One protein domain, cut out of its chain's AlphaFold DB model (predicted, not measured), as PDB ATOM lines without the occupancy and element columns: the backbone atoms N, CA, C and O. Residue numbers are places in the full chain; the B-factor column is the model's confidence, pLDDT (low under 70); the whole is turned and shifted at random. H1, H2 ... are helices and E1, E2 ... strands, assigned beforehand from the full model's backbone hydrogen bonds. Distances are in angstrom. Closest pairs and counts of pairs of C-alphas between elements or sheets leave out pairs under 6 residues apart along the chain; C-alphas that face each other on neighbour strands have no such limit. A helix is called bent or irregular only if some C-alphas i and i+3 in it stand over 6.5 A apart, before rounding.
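This is residues 2 to 75 and 136 to 193 of the 193 residues of a protein of Eucampia antarctica (UniProt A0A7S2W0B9). Look for a long, strongly twisted ribbon of four strands with E3 as its spine; H1a stands up from it, H4 runs along it, and H1b packs side by side with H4. Residues 188 to 193 stick out as a tail. The printed part has 132 residues with four named helices and four named strands, in order H1 H2 E1 H3 E2 E3 H4 E4, class mixed. The sheet is branched and mixed; the whole is loose, radius of gyration of the C-alphas 18.2 A, spans 54 by 52 by 41 A.

Start at E3, residues 144 to 156. E1, residues 47 to 54, is antiparallel on one side, N 49 and O 151 2.8 A apart. On the other side are E2, residues 139 to 141, in a hairpin with E3, N 139 and O 146 2.9 A apart, and parallel E4, residues 179 to 183, N 180 and O 152 2.8 A apart. H4, residues 164 to 174, is on the sheet at a height of 9.2 A; E3, H4 and E4 form a strand-helix-strand unit, two parallel strands with a helix between, its crossover right-handed. H1, residues 4 to 35, was assigned as one helix by its hydrogen bonds but is bent, C-alphas 20 and 23 being 9.3 A apart; arms H1a, to 20, and H1b, from 23, are about perpendicular at 80 degrees. H1a is on the sheet, closest C-alphas Gly 20 and Gln 149 at 4.5 A; its residues 9 to 13 alone touch H3, residues 69 to 72, closest C-alphas Arg 12 and Ile 72 at 5.4 A. H1b, with residues 25 to 29 alone, touches H4 at a shallow tilt of 26 degrees, opposite ways, closest C-alphas Met 25 and Leu 173 at 6.5 A. H2, residues 37 to 40, only just touches H4, with 3 pairs of C-alphas within 8 A, the closest Tyr 40 and Arg 165 at 7.1 A. H1a, H1b and H4 have every O i to N i+4 pair within hydrogen-bond range; H2 and H3 are too short for one.

Find C-alpha 4 at (-28.796, -14.414, 34.255), where H1a begins its 24.3 A; H1b spans 17.8 A. E3 runs 37.6 A, E1 23.8 A, H4 15.3 A; E4 ends at C-alpha 183, (-15.800, 23.052, 28.055).

The farthest C-alphas, Leu 4 and Lys 193, are 60.2 A apart. Residues 76 to 135 are not printed; C-alphas 75 and 136 are 24.2 A apart across this cut. The link E1 to H3 is long. Confidence is under 70 at residues 57 to 61, 74 to 75 and 189 to 193.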
ATOM      1  N   LYS A   2     -25.294 -18.363  36.461       72.75
ATOM      2  CA  LYS A   2     -24.655 -17.213  37.138       72.75
ATOM      3  C   LYS A   2     -24.682 -15.940  36.282       72.75
ATOM      4  O   LYS A   2     -24.497 -14.864  36.837       72.75
ATOM      5  N   CYS A   3     -24.941 -16.067  34.978       79.81
ATOM      6  CA  CYS A   3     -24.988 -14.942  34.041       79.81
ATOM      7  C   CYS A   3     -26.338 -14.214  34.062       79.81
ATOM      8  O   CYS A   3     -26.375 -12.993  33.964       79.81
ATOM      9  N   LEU A   4     -27.430 -14.940  34.331       80.75
ATOM     10  CA  LEU A   4     -28.796 -14.414  34.255       80.75
ATOM     11  C   LEU A   4     -29.031 -13.104  35.045       80.75
ATOM     12  O   LEU A   4     -29.678 -12.208  34.507       80.75
ATOM     13  N   PRO A   5     -28.529 -12.921  36.287       78.06
ATOM     14  CA  PRO A   5     -28.696 -11.647  36.994       78.06
ATOM     15  C   PRO A   5     -27.943 -10.474  36.347       78.06
ATOM     16  O   PRO A   5     -28.435  -9.351  36.397       78.06
ATOM     17  N   SER A   6     -26.776 -10.731  35.741       76.50
ATOM     18  CA  SER A   6     -26.001  -9.717  35.006       76.50
ATOM     19  C   SER A   6     -26.752  -9.293  33.750       76.50
ATOM     20  O   SER A   6     -26.985  -8.104  33.554       76.50
ATOM     21  N   ASP A   7     -27.231 -10.270  32.974       82.31
ATOM     22  CA  ASP A   7     -27.969 -10.031  31.731       82.31
ATOM     23  C   ASP A   7     -29.247  -9.215  31.986       82.31
ATOM     24  O   ASP A   7     -29.593  -8.312  31.225       82.31
ATOM     25  N   ILE A   8     -29.947  -9.497  33.093       82.31
ATOM     26  CA  ILE A   8     -31.141  -8.744  33.498       82.31
ATOM     27  C   ILE A   8     -30.794  -7.286  33.824       82.31
ATOM     28  O   ILE A   8     -31.558  -6.394  33.451       82.31
ATOM     29  N   ASN A   9     -29.686  -7.030  34.519       77.75
ATOM     30  CA  ASN A   9     -29.276  -5.666  34.857       77.75
ATOM     31  C   ASN A   9     -28.863  -4.888  33.604       77.75
ATOM     32  O   ASN A   9     -29.386  -3.800  33.367       77.75
ATOM     33  N   GLU A  10     -28.029  -5.483  32.751       81.81
ATOM     34  CA  GLU A  10     -27.617  -4.883  31.477       81.81
ATOM     35  C   GLU A  10     -28.834  -4.559  30.599       81.81
ATOM     36  O   GLU A  10     -28.934  -3.463  30.039       81.81
ATOM     37  N   LEU A  11     -29.829  -5.453  30.557       88.00
ATOM     38  CA  LEU A  11     -31.081  -5.219  29.841       88.00
ATOM     39  C   LEU A  11     -31.870  -4.026  30.403       88.00
ATOM     40  O   LEU A  11     -32.485  -3.291  29.626       88.00
ATOM     41  N   ARG A  12     -31.870  -3.800  31.724       89.62
ATOM     42  CA  ARG A  12     -32.551  -2.642  32.337       89.62
ATOM     43  C   ARG A  12     -31.853  -1.335  31.998       89.62
ATOM     44  O   ARG A  12     -32.542  -0.386  31.613       89.62
ATOM     45  N   THR A  13     -30.522  -1.299  32.074       89.31
ATOM     46  CA  THR A  13     -29.721  -0.145  31.643       89.31
ATOM     47  C   THR A  13     -30.014   0.179  30.182       89.31
ATOM     48  O   THR A  13     -30.395   1.306  29.855       89.31
ATOM     49  N   LEU A  14     -29.950  -0.829  29.306       90.75
ATOM     50  CA  LEU A  14     -30.206  -0.659  27.877       90.75
ATOM     51  C   LEU A  14     -31.641  -0.185  27.600       90.75
ATOM     52  O   LEU A  14     -31.854   0.711  26.785       90.75
ATOM     53  N   SER A  15     -32.623  -0.749  28.310       92.00
ATOM     54  CA  SER A  15     -34.036  -0.369  28.186       92.00
ATOM     55  C   SER A  15     -34.268   1.083  28.597       92.00
ATOM     56  O   SER A  15     -35.000   1.808  27.923       92.00
ATOM     57  N   MET A  16     -33.620   1.532  29.675       92.19
ATOM     58  CA  MET A  16     -33.689   2.923  30.116       92.19
ATOM     59  C   MET A  16     -33.064   3.871  29.101       92.19
ATOM     60  O   MET A  16     -33.674   4.884  28.754       92.19
ATOM     61  N   VAL A  17     -31.878   3.537  28.591       93.38
ATOM     62  CA  VAL A  17     -31.195   4.334  27.566       93.38
ATOM     63  C   VAL A  17     -32.047   4.430  26.298       93.38
ATOM     64  O   VAL A  17     -32.290   5.531  25.803       93.38
ATOM     65  N   ALA A  18     -32.582   3.305  25.817       94.06
ATOM     66  CA  ALA A  18     -33.446   3.267  24.640       94.06
ATOM     67  C   ALA A  18     -34.729   4.096  24.832       94.06
ATOM     68  O   ALA A  18     -35.128   4.836  23.925       94.06
ATOM     69  N   ALA A  19     -35.350   4.030  26.017       93.94
ATOM     70  CA  ALA A  19     -36.499   4.867  26.361       93.94
ATOM     71  C   ALA A  19     -36.140   6.366  26.364       93.94
ATOM     72  O   ALA A  19     -36.903   7.181  25.840       93.94
ATOM     73  N   GLY A  20     -34.959   6.720  26.887       94.06
ATOM     74  CA  GLY A  20     -34.444   8.092  26.902       94.06
ATOM     75  C   GLY A  20     -34.208   8.665  25.505       94.06
ATOM     76  O   GLY A  20     -34.678   9.772  25.200       94.06
ATOM     77  N   PHE A  21     -33.554   7.892  24.634       94.94
ATOM     78  CA  PHE A  21     -33.279   8.285  23.248       94.94
ATOM     79  C   PHE A  21     -34.584   8.485  22.475       94.94
ATOM     80  O   PHE A  21     -34.793   9.506  21.811       94.94
ATOM     81  N   GLY A  22     -35.506   7.532  22.614       93.25
ATOM     82  CA  GLY A  22     -36.712   7.469  21.803       93.25
ATOM     83  C   GLY A  22     -36.428   7.084  20.348       93.25
ATOM     84  O   GLY A  22     -35.283   6.999  19.899       93.25
ATOM     85  N   GLY A  23     -37.501   6.857  19.584       92.31
ATOM     86  CA  GLY A  23     -37.399   6.331  18.220       92.31
ATOM     87  C   GLY A  23     -36.634   7.241  17.258       92.31
ATOM     88  O   GLY A  23     -35.835   6.752  16.464       92.31
ATOM     89  N   LYS A  24     -36.819   8.567  17.357       92.12
ATOM     90  CA  LYS A  24     -36.176   9.534  16.452       92.12
ATOM     91  C   LYS A  24     -34.655   9.492  16.563       92.12
ATOM     92  O   LYS A  24     -33.985   9.279  15.558       92.12
ATOM     93  N   MET A  25     -34.123   9.639  17.774       93.81
ATOM     94  CA  MET A  25     -32.680   9.636  18.005       93.81
ATOM     95  C   MET A  25     -32.053   8.298  17.616       93.81
ATOM     96  O   MET A  25     -31.095   8.283  16.851       93.81
ATOM     97  N   LEU A  26     -32.648   7.174  18.036       94.62
ATOM     98  CA  LEU A  26     -32.184   5.840  17.637       94.62
ATOM     99  C   LEU A  26     -32.148   5.679  16.114       94.62
ATOM    100  O   LEU A  26     -31.152   5.210  15.568       94.62
ATOM    101  N   SER A  27     -33.202   6.111  15.416       93.62
ATOM    102  CA  SER A  27     -33.271   6.004  13.956       93.62
ATOM    103  C   SER A  27     -32.193   6.828  13.249       93.62
ATOM    104  O   SER A  27     -31.606   6.351  12.281       93.62
ATOM    105  N   MET A  28     -31.882   8.025  13.753       94.06
ATOM    106  CA  MET A  28     -30.834   8.886  13.200       94.06
ATOM    107  C   MET A  28     -29.444   8.298  13.445       94.06
ATOM    108  O   MET A  28     -28.647   8.211  12.510       94.06
ATOM    109  N   THR A  29     -29.180   7.822  14.663       95.62
ATOM    110  CA  THR A  29     -27.922   7.157  15.026       95.62
ATOM    111  C   THR A  29     -27.691   5.913  14.172       95.62
ATOM    112  O   THR A  29     -26.626   5.764  13.574       95.62
ATOM    113  N   PHE A  30     -28.694   5.038  14.044       96.25
ATOM    114  CA  PHE A  30     -28.576   3.846  13.204       96.25
ATOM    115  C   PHE A  30     -28.439   4.193  11.727       96.25
ATOM    116  O   PHE A  30     -27.630   3.576  11.044       96.25
ATOM    117  N   ARG A  31     -29.150   5.210  11.230       95.44
ATOM    118  CA  ARG A  31     -28.992   5.663   9.845       95.44
ATOM    119  C   ARG A  31     -27.565   6.131   9.562       95.44
ATOM    120  O   ARG A  31     -27.023   5.750   8.531       95.44
ATOM    121  N   ALA A  32     -26.957   6.906  10.462       95.94
ATOM    122  CA  ALA A  32     -25.573   7.357  10.319       95.94
ATOM    123  C   ALA A  32     -24.595   6.169  10.298       95.94
ATOM    124  O   ALA A  32     -23.794   6.036   9.372       95.94
ATOM    125  N   LEU A  33     -24.730   5.250  11.260       96.88
ATOM    126  CA  LEU A  33     -23.901   4.044  11.341       96.88
ATOM    127  C   LEU A  33     -24.072   3.121  10.123       96.88
ATOM    128  O   LEU A  33     -23.094   2.552   9.652       96.88
ATOM    129  N   CYS A  34     -25.288   2.978   9.591       97.62
ATOM    130  CA  CYS A  34     -25.544   2.182   8.389       97.62
ATOM    131  C   CYS A  34     -25.060   2.867   7.104       97.62
ATOM    132  O   CYS A  34     -24.711   2.171   6.154       97.62
ATOM    133  N   PHE A  35     -25.059   4.202   7.054       96.75
ATOM    134  CA  PHE A  35     -24.600   4.961   5.891       96.75
ATOM    135  C   PHE A  35     -23.081   4.862   5.714       96.75
ATOM    136  O   PHE A  35     -22.615   4.505   4.635       96.75
ATOM    137  N   ASP A  36     -22.316   5.138   6.775       97.69
ATOM    138  CA  ASP A  36     -20.860   4.970   6.776       97.69
ATOM    139  C   ASP A  36     -20.360   4.603   8.175       97.69
ATOM    140  O   ASP A  36     -19.925   5.450   8.962       97.69
ATOM    141  N   TYR A  37     -20.384   3.305   8.476       96.62
ATOM    142  CA  TYR A  37     -19.878   2.796   9.747       96.62
ATOM    143  C   TYR A  37     -18.411   3.172   9.968       96.62
ATOM    144  O   TYR A  37     -18.033   3.497  11.084       96.62
ATOM    145  N   ARG A  38     -17.565   3.178   8.929       95.75
ATOM    146  CA  ARG A  38     -16.127   3.449   9.090       95.75
ATOM    147  C   ARG A  38     -15.867   4.888   9.543       95.75
ATOM    148  O   ARG A  38     -14.898   5.140  10.270       95.75
ATOM    149  N   TYR A  39     -16.690   5.827   9.089       96.38
ATOM    150  CA  TYR A  39     -16.639   7.217   9.526       96.38
ATOM    151  C   TYR A  39     -17.281   7.391  10.909       96.38
ATOM    152  O   TYR A  39     -16.617   7.880  11.828       96.38
ATOM    153  N   TYR A  40     -18.525   6.925  11.072       96.88
ATOM    154  CA  TYR A  40     -19.353   7.163  12.260       96.88
ATOM    155  C   TYR A  40     -19.089   6.212  13.437       96.88
ATOM    156  O   TYR A  40     -19.595   6.455  14.529       96.88
ATOM    157  N   SER A  41     -18.252   5.180  13.286       95.62
ATOM    158  CA  SER A  41     -17.817   4.339  14.414       95.62
ATOM    159  C   SER A  41     -16.927   5.083  15.418       95.62
ATOM    160  O   SER A  41     -16.583   4.525  16.456       95.62
ATOM    161  N   GLY A  42     -16.502   6.313  15.108       94.88
ATOM    162  CA  GLY A  42     -15.782   7.201  16.020       94.88
ATOM    163  C   GLY A  42     -16.417   8.590  16.085       94.88
ATOM    164  O   GLY A  42     -17.248   8.936  15.249       94.88
ATOM    165  N   GLY A  43     -16.002   9.387  17.072       95.62
ATOM    166  CA  GLY A  43     -16.476  10.765  17.263       95.62
ATOM    167  C   GLY A  43     -17.814  10.897  17.999       95.62
ATOM    168  O   GLY A  43     -18.341  12.001  18.068       95.62
ATOM    169  N   LEU A  44     -18.372   9.802  18.529       96.38
ATOM    170  CA  LEU A  44     -19.551   9.864  19.396       96.38
ATOM    171  C   LEU A  44     -19.196  10.619  20.694       96.38
ATOM    172  O   LEU A  44     -18.080  10.426  21.179       96.38
ATOM    173  N   PRO A  45     -20.111  11.427  21.268       97.31
ATOM    174  CA  PRO A  45     -19.815  12.200  22.469       97.31
ATOM    175  C   PRO A  45     -19.354  11.360  23.664       97.31
ATOM    176  O   PRO A  45     -19.892  10.277  23.907       97.31
ATOM    177  N   ASP A  46     -18.402  11.896  24.430       96.44
ATOM    178  CA  ASP A  46     -17.759  11.207  25.562       96.44
ATOM    179  C   ASP A  46     -18.727  10.672  26.626       96.44
ATOM    180  O   ASP A  46     -18.518   9.596  27.193       96.44
ATOM    181  N   LEU A  47     -19.762  11.451  26.953       96.81
ATOM    182  CA  LEU A  47     -20.678  11.160  28.048       96.81
ATOM    183  C   LEU A  47     -22.116  11.045  27.556       96.81
ATOM    184  O   LEU A  47     -22.602  11.854  26.765       96.81
ATOM    185  N   LEU A  48     -22.829  10.088  28.142       95.50
ATOM    186  CA  LEU A  48     -24.276   9.993  28.079       95.50
ATOM    187  C   LEU A  48     -24.844  10.203  29.481       95.50
ATOM    188  O   LEU A  48     -24.616   9.399  30.383       95.50
ATOM    189  N   LEU A  49     -25.610  11.275  29.659       94.31
ATOM    190  CA  LEU A  49     -26.362  11.518  30.880       94.31
ATOM    191  C   LEU A  49     -27.800  11.059  30.696       94.31
ATOM    192  O   LEU A  49     -28.426  11.362  29.682       94.31
ATOM    193  N   VAL A  50     -28.340  10.371  31.697       92.94
ATOM    194  CA  VAL A  50     -29.727   9.906  31.694       92.94
ATOM    195  C   VAL A  50     -30.385  10.271  33.016       92.94
ATOM    196  O   VAL A  50     -29.777  10.168  34.081       92.94
ATOM    197  N   ARG A  51     -31.635  10.717  32.949       92.38
ATOM    198  CA  ARG A  51     -32.444  11.089  34.112       92.38
ATOM    199  C   ARG A  51     -33.893  10.671  33.910       92.38
ATOM    200  O   ARG A  51     -34.355  10.576  32.773       92.38
ATOM    201  N   ALA A  52     -34.601  10.427  35.005       92.88
ATOM    202  CA  ALA A  52     -35.958   9.904  34.988       92.88
ATOM    203  C   ALA A  52     -36.900  10.760  35.840       92.88
ATOM    204  O   ALA A  52     -36.503  11.260  36.891       92.88
ATOM    205  N   TYR A  53     -38.144  10.907  35.390       91.81
ATOM    206  CA  TYR A  53     -39.148  11.772  36.010       91.81
ATOM    207  C   TYR A  53     -40.503  11.090  36.116       91.81
ATOM    208  O   TYR A  53     -40.895  10.357  35.205       91.81
ATOM    209  N   SER A  54     -41.239  11.384  37.187       90.62
ATOM    210  CA  SER A  54     -42.644  10.983  37.303       90.62
ATOM    211  C   SER A  54     -43.512  11.760  36.314       90.62
ATOM    212  O   SER A  54     -43.388  12.979  36.197       90.62
ATOM    213  N   GLN A  55     -44.422  11.071  35.624       83.19
ATOM    214  CA  GLN A  55     -45.393  11.697  34.718       83.19
ATOM    215  C   GLN A  55     -46.715  12.072  35.423       83.19
ATOM    216  O   GLN A  55     -47.628  12.606  34.798       83.19
ATOM    217  N   GLU A  56     -46.849  11.797  36.723       77.88
ATOM    218  CA  GLU A  56     -48.127  11.903  37.445       77.88
ATOM    219  C   GLU A  56     -48.542  13.344  37.809       77.88
ATOM    220  O   GLU A  56     -49.695  13.573  38.186       77.88
ATOM    221  N   GLN A  57     -47.658  14.338  37.672       64.69
ATOM    222  CA  GLN A  57     -47.955  15.727  38.036       64.69
ATOM    223  C   GLN A  57     -48.507  16.545  36.854       64.69
ATOM    224  O   GLN A  57     -47.951  16.579  35.759       64.69
ATOM    225  N   LYS A  58     -49.641  17.228  37.088       57.44
ATOM    226  CA  LYS A  58     -50.360  18.040  36.082       57.44
ATOM    227  C   LYS A  58     -49.667  19.364  35.734       57.44
ATOM    228  O   LYS A  58     -49.984  19.945  34.698       57.44
ATOM    229  N   ASN A  59     -48.744  19.839  36.572       66.50
ATOM    230  CA  ASN A  59     -47.980  21.060  36.324       66.50
ATOM    231  C   ASN A  59     -46.643  20.702  35.673       66.50
ATOM    232  O   ASN A  59     -45.863  19.948  36.243       66.50
ATOM    233  N   LYS A  60     -46.369  21.268  34.491       59.12
ATOM    234  CA  LYS A  60     -45.133  21.021  33.726       59.12
ATOM    235  C   LYS A  60     -43.843  21.409  34.463       59.12
ATOM    236  O   LYS A  60     -42.792  20.899  34.090       59.12
ATOM    237  N   ASP A  61     -43.929  22.279  35.467       67.25
ATOM    238  CA  ASP A  61     -42.759  22.836  36.155       67.25
ATOM    239  C   ASP A  61     -42.339  22.042  37.404       67.25
ATOM    240  O   ASP A  61     -41.204  22.177  37.852       67.25
ATOM    241  N   ASP A  62     -43.201  21.155  37.910       72.12
ATOM    242  CA  ASP A  62     -42.881  20.243  39.011       72.12
ATOM    243  C   ASP A  62     -42.689  18.836  38.442       72.12
ATOM    244  O   ASP A  62     -43.591  18.007  38.471       72.12
ATOM    245  N   LEU A  63     -41.522  18.565  37.856       80.12
ATOM    246  CA  LEU A  63     -41.139  17.195  37.517       80.12
ATOM    247  C   LEU A  63     -40.378  16.584  38.695       80.12
ATOM    248  O   LEU A  63     -39.215  16.917  38.935       80.12
ATOM    249  N   GLU A  64     -41.016  15.661  39.416       88.44
ATOM    250  CA  GLU A  64     -40.361  14.871  40.464       88.44
ATOM    251  C   GLU A  64     -39.274  13.974  39.845       88.44
ATOM    252  O   GLU A  64     -39.568  13.054  39.074       88.44
ATOM    253  N   LEU A  65     -38.006  14.248  40.174       89.62
ATOM    254  CA  LEU A  65     -36.867  13.428  39.761       89.62
ATOM    255  C   LEU A  65     -36.910  12.079  40.486       89.62
ATOM    256  O   LEU A  65     -36.891  12.024  41.715       89.62
ATOM    257  N   ILE A  66     -36.903  10.989  39.722       90.12
ATOM    258  CA  ILE A  66     -36.910   9.627  40.255       90.12
ATOM    259  C   ILE A  66     -35.498   9.052  40.200       90.12
ATOM    260  O   ILE A  66     -34.863   9.002  39.145       90.12
ATOM    261  N   ASN A  67     -35.022   8.549  41.339       87.56
ATOM    262  CA  ASN A  67     -33.782   7.788  41.398       87.56
ATOM    263  C   ASN A  67     -34.039   6.326  41.001       87.56
ATOM    264  O   ASN A  67     -34.579   5.545  41.785       87.56
ATOM    265  N   LEU A  68     -33.632   5.958  39.784       84.62
ATOM    266  CA  LEU A  68     -33.732   4.590  39.266       84.62
ATOM    267  C   LEU A  68     -32.494   3.726  39.561       84.62
ATOM    268  O   LEU A  68     -32.443   2.592  39.096       84.62
ATOM    269  N   GLY A  69     -31.514   4.193  40.340       82.56
ATOM    270  CA  GLY A  69     -30.261   3.460  40.569       82.56
ATOM    271  C   GLY A  69     -30.472   2.042  41.115       82.56
ATOM    272  O   GLY A  69     -29.847   1.095  40.645       82.56
ATOM    273  N   SER A  70     -31.422   1.864  42.038       80.50
ATOM    274  CA  SER A  70     -31.785   0.538  42.566       80.50
ATOM    275  C   SER A  70     -32.504  -0.350  41.546       80.50
ATOM    276  O   SER A  70     -32.418  -1.573  41.626       80.50
ATOM    277  N   TRP A  71     -33.219   0.249  40.591       82.25
ATOM    278  CA  TRP A  71     -33.914  -0.474  39.530       82.25
ATOM    279  C   TRP A  71     -32.939  -0.957  38.458       82.25
ATOM    280  O   TRP A  71     -32.986  -2.128  38.087       82.25
ATOM    281  N   ILE A  72     -32.042  -0.075  38.013       82.62
ATOM    282  CA  ILE A  72     -30.997  -0.374  37.027       82.62
ATOM    283  C   ILE A  72     -30.006  -1.398  37.600       82.62
ATOM    284  O   ILE A  72     -29.591  -2.315  36.902       82.62
ATOM    285  N   GLY A  73     -29.667  -1.273  38.887       71.50
ATOM    286  CA  GLY A  73     -28.621  -2.076  39.527       71.50
ATOM    287  C   GLY A  73     -27.225  -1.456  39.408       71.50
ATOM    288  O   GLY A  73     -26.281  -1.970  39.998       71.50
ATOM    289  N   GLU A  74     -27.104  -0.322  38.716       68.44
ATOM    290  CA  GLU A  74     -25.892   0.489  38.589       68.44
ATOM    291  C   GLU A  74     -26.063   1.769  39.420       68.44
ATOM    292  O   GLU A  74     -26.412   2.831  38.903       68.44
ATOM    293  N   TYR A  75     -25.899   1.682  40.743       64.25
ATOM    294  CA  TYR A  75     -25.948   2.861  41.608       64.25
ATOM    295  C   TYR A  75     -24.563   3.180  42.174       64.25
ATOM    296  O   TYR A  75     -23.894   2.334  42.765       64.25
ATOM    297  N   LYS A 136     -42.252   8.374  22.550       85.38
ATOM    298  CA  LYS A 136     -41.216   7.835  23.438       85.38
ATOM    299  C   LYS A 136     -41.815   6.786  24.373       85.38
ATOM    300  O   LYS A 136     -42.937   6.940  24.851       85.38
ATOM    301  N   LEU A 137     -41.040   5.736  24.630       87.50
ATOM    302  CA  LEU A 137     -41.416   4.696  25.575       87.50
ATOM    303  C   LEU A 137     -41.467   5.290  26.986       87.50
ATOM    304  O   LEU A 137     -40.543   5.990  27.401       87.50
ATOM    305  N   SER A 138     -42.530   4.974  27.719       87.69
ATOM    306  CA  SER A 138     -42.608   5.219  29.157       87.69
ATOM    307  C   SER A 138     -42.294   3.930  29.906       87.69
ATOM    308  O   SER A 138     -42.696   2.842  29.488       87.69
ATOM    309  N   LEU A 139     -41.584   4.055  31.020       89.25
ATOM    310  CA  LEU A 139     -41.318   2.948  31.930       89.25
ATOM    311  C   LEU A 139     -42.344   2.956  33.064       89.25
ATOM    312  O   LEU A 139     -42.965   3.981  33.346       89.25
ATOM    313  N   VAL A 140     -42.508   1.819  33.735       88.81
ATOM    314  CA  VAL A 140     -43.297   1.731  34.966       88.81
ATOM    315  C   VAL A 140     -42.364   1.363  36.108       88.81
ATOM    316  O   VAL A 140     -41.701   0.327  36.065       88.81
ATOM    317  N   TYR A 141     -42.322   2.206  37.136       88.44
ATOM    318  CA  TYR A 141     -41.526   1.983  38.339       88.44
ATOM    319  C   TYR A 141     -42.376   2.273  39.571       88.44
ATOM    320  O   TYR A 141     -42.954   3.348  39.681       88.44
ATOM    321  N   GLN A 142     -42.480   1.302  40.486       88.56
ATOM    322  CA  GLN A 142     -43.306   1.410  41.701       88.56
ATOM    323  C   GLN A 142     -44.749   1.876  41.412       88.56
ATOM    324  O   GLN A 142     -45.284   2.743  42.096       88.56
ATOM    325  N   ASN A 143     -45.370   1.308  40.372       88.12
ATOM    326  CA  ASN A 143     -46.703   1.666  39.865       88.12
ATOM    327  C   ASN A 143     -46.856   3.102  39.338       88.12
ATOM    328  O   ASN A 143     -47.975   3.500  39.026       88.12
ATOM    329  N   ARG A 144     -45.760   3.846  39.174       89.25
ATOM    330  CA  ARG A 144     -45.760   5.172  38.556       89.25
ATOM    331  C   ARG A 144     -45.283   5.099  37.117       89.25
ATOM    332  O   ARG A 144     -44.363   4.339  36.800       89.25
ATOM    333  N   VAL A 145     -45.885   5.909  36.252       90.88
ATOM    334  CA  VAL A 145     -45.406   6.094  34.877       90.88
ATOM    335  C   VAL A 145     -44.214   7.044  34.901       90.88
ATOM    336  O   VAL A 145     -44.307   8.165  35.404       90.88
ATOM    337  N   VAL A 146     -43.094   6.584  34.355       92.12
ATOM    338  CA  VAL A 146     -41.814   7.283  34.372       92.12
ATOM    339  C   VAL A 146     -41.386   7.620  32.952       92.12
ATOM    340  O   VAL A 146     -41.341   6.752  32.077       92.12
ATOM    341  N   SER A 147     -41.033   8.883  32.735       92.38
ATOM    342  CA  SER A 147     -40.407   9.348  31.501       92.38
ATOM    343  C   SER A 147     -38.898   9.442  31.685       92.38
ATOM    344  O   SER A 147     -38.421   9.864  32.740       92.38
ATOM    345  N   VAL A 148     -38.142   9.067  30.657       93.94
ATOM    346  CA  VAL A 148     -36.680   9.116  30.664       93.94
ATOM    347  C   VAL A 148     -36.204  10.177  29.680       93.94
ATOM    348  O   VAL A 148     -36.717  10.304  28.567       93.94
ATOM    349  N   GLN A 149     -35.202  10.944  30.091       93.50
ATOM    350  CA  GLN A 149     -34.497  11.898  29.245       93.50
ATOM    351  C   GLN A 149     -33.020  11.538  29.182       93.50
ATOM    352  O   GLN A 149     -32.435  11.111  30.175       93.50
ATOM    353  N   SER A 150     -32.428  11.755  28.015       95.12
ATOM    354  CA  SER A 150     -31.017  11.526  27.737       95.12
ATOM    355  C   SER A 150     -30.379  12.781  27.156       95.12
ATOM    356  O   SER A 150     -31.019  13.474  26.363       95.12
ATOM    357  N   MET A 151     -29.120  13.026  27.496       96.69
ATOM    358  CA  MET A 151     -28.305  14.101  26.938       96.69
ATOM    359  C   MET A 151     -26.910  13.567  26.624       96.69
ATOM    360  O   MET A 151     -26.269  12.969  27.489       96.69
ATOM    361  N   PHE A 152     -26.438  13.811  25.408       97.88
ATOM    362  CA  PHE A 152     -25.059  13.532  25.022       97.88
ATOM    363  C   PHE A 152     -24.172  14.736  25.314       97.88
ATOM    364  O   PHE A 152     -24.556  15.875  25.045       97.88
ATOM    365  N   ILE A 153     -22.985  14.500  25.861       97.88
ATOM    366  CA  ILE A 153     -22.038  15.561  26.185       97.88
ATOM    367  C   ILE A 153     -20.661  15.189  25.667       97.88
ATOM    368  O   ILE A 153     -20.069  14.206  26.099       97.88
ATOM    369  N   GLU A 154     -20.144  16.033  24.786       98.25
ATOM    370  CA  GLU A 154     -18.751  16.001  24.367       98.25
ATOM    371  C   GLU A 154     -17.926  16.874  25.311       98.25
ATOM    372  O   GLU A 154     -18.268  18.039  25.559       98.25
ATOM    373  N   VAL A 155     -16.848  16.330  25.864       96.62
ATOM    374  CA  VAL A 155     -16.049  17.010  26.877       96.62
ATOM    375  C   VAL A 155     -14.777  17.558  26.252       96.62
ATOM    376  O   VAL A 155     -13.941  16.835  25.726       96.62
ATOM    377  N   LYS A 156     -14.574  18.871  26.382       95.75
ATOM    378  CA  LYS A 156     -13.385  19.539  25.851       95.75
ATOM    379  C   LYS A 156     -12.622  20.282  26.931       95.75
ATOM    380  O   LYS A 156     -13.181  20.990  27.773       95.75
ATOM    381  N   SER A 157     -11.299  20.163  26.885       92.75
ATOM    382  CA  SER A 157     -10.426  21.032  27.672       92.75
ATOM    383  C   SER A 157     -10.431  22.463  27.115       92.75
ATOM    384  O   SER A 157     -10.907  22.728  26.011       92.75
ATOM    385  N   SER A 158      -9.865  23.413  27.863       90.31
ATOM    386  CA  SER A 158      -9.827  24.833  27.474       90.31
ATOM    387  C   SER A 158      -9.261  25.104  26.069       90.31
ATOM    388  O   SER A 158      -9.773  25.978  25.364       90.31
ATOM    389  N   ASN A 159      -8.265  24.330  25.634       92.06
ATOM    390  CA  ASN A 159      -7.608  24.495  24.333       92.06
ATOM    391  C   ASN A 159      -8.022  23.443  23.302       92.06
ATOM    392  O   ASN A 159      -7.628  23.550  22.142       92.06
ATOM    393  N   ASP A 160      -8.802  22.447  23.717       95.00
ATOM    394  CA  ASP A 160      -9.256  21.390  22.829       95.00
ATOM    395  C   ASP A 160     -10.402  21.879  21.932       95.00
ATOM    396  O   ASP A 160     -11.170  22.787  22.289       95.00
ATOM    397  N   ARG A 161     -10.472  21.299  20.736       96.06
ATOM    398  CA  ARG A 161     -11.455  21.608  19.699       96.06
ATOM    399  C   ARG A 161     -12.168  20.333  19.281       96.06
ATOM    400  O   ARG A 161     -11.663  19.232  19.479       96.06
ATOM    401  N   LEU A 162     -13.355  20.507  18.721       97.38
ATOM    402  CA  LEU A 162     -14.049  19.414  18.066       97.38
ATOM    403  C   LEU A 162     -13.322  19.070  16.768       97.38
ATOM    404  O   LEU A 162     -12.834  19.965  16.071       97.38
ATOM    405  N   ASP A 163     -13.228  17.782  16.467       96.81
ATOM    406  CA  ASP A 163     -12.926  17.343  15.109       96.81
ATOM    407  C   ASP A 163     -14.214  17.270  14.267       96.81
ATOM    408  O   ASP A 163     -15.326  17.362  14.789       96.81
ATOM    409  N   GLY A 164     -14.072  17.095  12.950       97.69
ATOM    410  CA  GLY A 164     -15.230  17.062  12.050       97.69
ATOM    411  C   GLY A 164     -16.215  15.923  12.341       97.69
ATOM    412  O   GLY A 164     -17.412  16.096  12.149       97.69
ATOM    413  N   ARG A 165     -15.750  14.778  12.865       97.44
ATOM    414  CA  ARG A 165     -16.642  13.651  13.198       97.44
ATOM    415  C   ARG A 165     -17.479  13.967  14.429       97.44
ATOM    416  O   ARG A 165     -18.656  13.625  14.470       97.44
ATOM    417  N   GLN A 166     -16.864  14.608  15.418       98.00
ATOM    418  CA  GLN A 166     -17.539  15.061  16.630       98.00
ATOM    419  C   GLN A 166     -18.581  16.133  16.307       98.00
ATOM    420  O   GLN A 166     -19.701  16.064  16.808       98.00
ATOM    421  N   GLU A 167     -18.247  17.088  15.435       98.12
ATOM    422  CA  GLU A 167     -19.205  18.091  14.951       98.12
ATOM    423  C   GLU A 167     -20.399  17.432  14.245       98.12
ATOM    424  O   GLU A 167     -21.548  17.750  14.562       98.12
ATOM    425  N   ASP A 168     -20.153  16.464  13.357       97.81
ATOM    426  CA  ASP A 168     -21.223  15.730  12.674       97.81
ATOM    427  C   ASP A 168     -22.125  14.975  13.658       97.81
ATOM    428  O   ASP A 168     -23.353  15.065  13.569       97.81
ATOM    429  N   TRP A 169     -21.540  14.258  14.623       97.94
ATOM    430  CA  TRP A 169     -22.309  13.540  15.640       97.94
ATOM    431  C   TRP A 169     -23.158  14.476  16.495       97.94
ATOM    432  O   TRP A 169     -24.337  14.194  16.712       97.94
ATOM    433  N   LEU A 170     -22.596  15.599  16.945       97.81
ATOM    434  CA  LEU A 170     -23.338  16.597  17.715       97.81
ATOM    435  C   LEU A 170     -24.518  17.149  16.910       97.81
ATOM    436  O   LEU A 170     -25.621  17.218  17.444       97.81
ATOM    437  N   ASN A 171     -24.331  17.447  15.621       97.25
ATOM    438  CA  ASN A 171     -25.410  17.922  14.749       97.25
ATOM    439  C   ASN A 171     -26.524  16.873  14.569       97.25
ATOM    440  O   ASN A 171     -27.710  17.203  14.641       97.25
ATOM    441  N   ILE A 172     -26.163  15.602  14.359       96.12
ATOM    442  CA  ILE A 172     -27.126  14.496  14.209       96.12
ATOM    443  C   ILE A 172     -27.941  14.297  15.499       96.12
ATOM    444  O   ILE A 172     -29.167  14.123  15.458       96.12
ATOM    445  N   LEU A 173     -27.262  14.314  16.647       96.56
ATOM    446  CA  LEU A 173     -27.873  14.063  17.950       96.56
ATOM    447  C   LEU A 173     -28.719  15.253  18.421       96.56
ATOM    448  O   LEU A 173     -29.829  15.034  18.904       96.56
ATOM    449  N   ASP A 174     -28.274  16.494  18.214       95.50
ATOM    450  CA  ASP A 174     -29.035  17.702  18.575       95.50
ATOM    451  C   ASP A 174     -30.305  17.858  17.716       95.50
ATOM    452  O   ASP A 174     -31.377  18.179  18.223       95.50
ATOM    453  N   ALA A 175     -30.257  17.483  16.430       92.94
ATOM    454  CA  ALA A 175     -31.440  17.483  15.556       92.94
ATOM    455  C   ALA A 175     -32.545  16.488  15.990       92.94
ATOM    456  O   ALA A 175     -33.707  16.570  15.548       92.94
ATOM    457  N   SER A 176     -32.199  15.508  16.828       91.00
ATOM    458  CA  SER A 176     -33.095  14.425  17.249       91.00
ATOM    459  C   SER A 176     -33.302  14.310  18.764       91.00
ATOM    460  O   SER A 176     -34.211  13.586  19.182       91.00
ATOM    461  N   GLY A 177     -32.555  15.063  19.574       92.25
ATOM    462  CA  GLY A 177     -32.722  15.164  21.022       92.25
ATOM    463  C   GLY A 177     -31.896  16.281  21.652       92.25
ATOM    464  O   GLY A 177     -32.226  17.438  21.446       92.25
ATOM    465  N   ASP A 178     -30.915  15.945  22.497       94.50
ATOM    466  CA  ASP A 178     -30.113  16.929  23.243       94.50
ATOM    467  C   ASP A 178     -28.642  16.507  23.243       94.50
ATOM    468  O   ASP A 178     -28.284  15.447  23.778       94.50
ATOM    469  N   ALA A 179     -27.801  17.325  22.618       97.50
ATOM    470  CA  ALA A 179     -26.365  17.123  22.567       97.50
ATOM    471  C   ALA A 179     -25.635  18.437  22.855       97.50
ATOM    472  O   ALA A 179     -26.003  19.503  22.360       97.50
ATOM    473  N   ARG A 180     -24.601  18.384  23.695       97.38
ATOM    474  CA  ARG A 180     -23.902  19.572  24.200       97.38
ATOM    475  C   ARG A 180     -22.397  19.374  24.193       97.38
ATOM    476  O   ARG A 180     -21.896  18.257  24.247       97.38
ATOM    477  N   VAL A 181     -21.679  20.489  24.223       97.50
ATOM    478  CA  VAL A 181     -20.241  20.513  24.497       97.50
ATOM    479  C   VAL A 181     -20.024  21.093  25.885       97.50
ATOM    480  O   VAL A 181     -20.449  22.216  26.165       97.50
ATOM    481  N   CYS A 182     -19.346  20.351  26.754       97.00
ATOM    482  CA  CYS A 182     -18.917  20.830  28.061       97.00
ATOM    483  C   CYS A 182     -17.443  21.226  27.995       97.00
ATOM    484  O   CYS A 182     -16.567  20.375  27.829       97.00
ATOM    485  N   LYS A 183     -17.163  22.527  28.124       94.44
ATOM    486  CA  LYS A 183     -15.800  23.052  28.055       94.44
ATOM    487  C   LYS A 183     -15.275  23.435  29.431       94.44
ATOM    488  O   LYS A 183     -15.799  24.340  30.078       94.44
ATOM    489  N   PHE A 184     -14.188  22.796  29.850       90.31
ATOM    490  CA  PHE A 184     -13.524  23.122  31.107       90.31
ATOM    491  C   PHE A 184     -12.580  24.315  30.943       90.31
ATOM    492  O   PHE A 184     -11.654  24.295  30.129       90.31
ATOM    493  N   LEU A 185     -12.786  25.349  31.760       86.81
ATOM    494  CA  LEU A 185     -11.861  26.472  31.873       86.81
ATOM    495  C   LEU A 185     -10.717  26.100  32.819       86.81
ATOM    496  O   LEU A 185     -10.934  25.490  33.866       86.81
ATOM    497  N   ALA A 186      -9.485  26.464  32.459       80.38
ATOM    498  CA  ALA A 186      -8.345  26.260  33.341       80.38
ATOM    499  C   ALA A 186      -8.566  27.032  34.652       80.38
ATOM    500  O   ALA A 186      -8.841  28.232  34.634       80.38
ATOM    501  N   SER A 187      -8.443  26.344  35.789       74.44
ATOM    502  CA  SER A 187      -8.546  26.989  37.097       74.44
ATOM    503  C   SER A 187      -7.424  28.018  37.246       74.44
ATOM    504  O   SER A 187      -6.238  27.674  37.181       74.44
ATOM    505  N   ILE A 188      -7.789  29.288  37.440       70.12
ATOM    506  CA  ILE A 188      -6.838  30.334  37.813       70.12
ATOM    507  C   ILE A 188      -6.349  29.970  39.215       70.12
ATOM    508  O   ILE A 188      -7.046  30.184  40.206       70.12
ATOM    509  N   LYS A 189      -5.151  29.383  39.315       67.19
ATOM    510  CA  LYS A 189      -4.497  29.166  40.607       67.19
ATOM    511  C   LYS A 189      -4.295  30.535  41.253       67.19
ATOM    512  O   LYS A 189      -3.375  31.259  40.877       67.19
ATOM    513  N   ASN A 190      -5.142  30.883  42.220       57.19
ATOM    514  CA  ASN A 190      -4.913  32.023  43.096       57.19
ATOM    515  C   ASN A 190      -3.565  31.803  43.788       57.19
ATOM    516  O   ASN A 190      -3.452  31.001  44.717       57.19
ATOM    517  N   LYS A 191      -2.523  32.482  43.294       54.12
ATOM    518  CA  LYS A 191      -1.243  32.592  43.989       54.12
ATOM    519  C   LYS A 191      -1.548  33.272  45.319       54.12
ATOM    520  O   LYS A 191      -1.819  34.470  45.344       54.12
ATOM    521  N   LYS A 192      -1.562  32.494  46.404       56.72
ATOM    522  CA  LYS A 192      -1.518  33.042  47.758       56.72
ATOM    523  C   LYS A 192      -0.287  33.954  47.817       56.72
ATOM    524  O   LYS A 192       0.813  33.491  47.516       56.72
ATOM    525  N   LYS A 193      -0.530  35.244  48.055       55.28
ATOM    526  CA  LYS A 193       0.498  36.214  48.438       55.28
ATOM    527  C   LYS A 193       1.043  35.852  49.811       55.28
ATOM    528  O   LYS A 193       0.240  35.333  50.619       55.28
TER     529      LYS A 193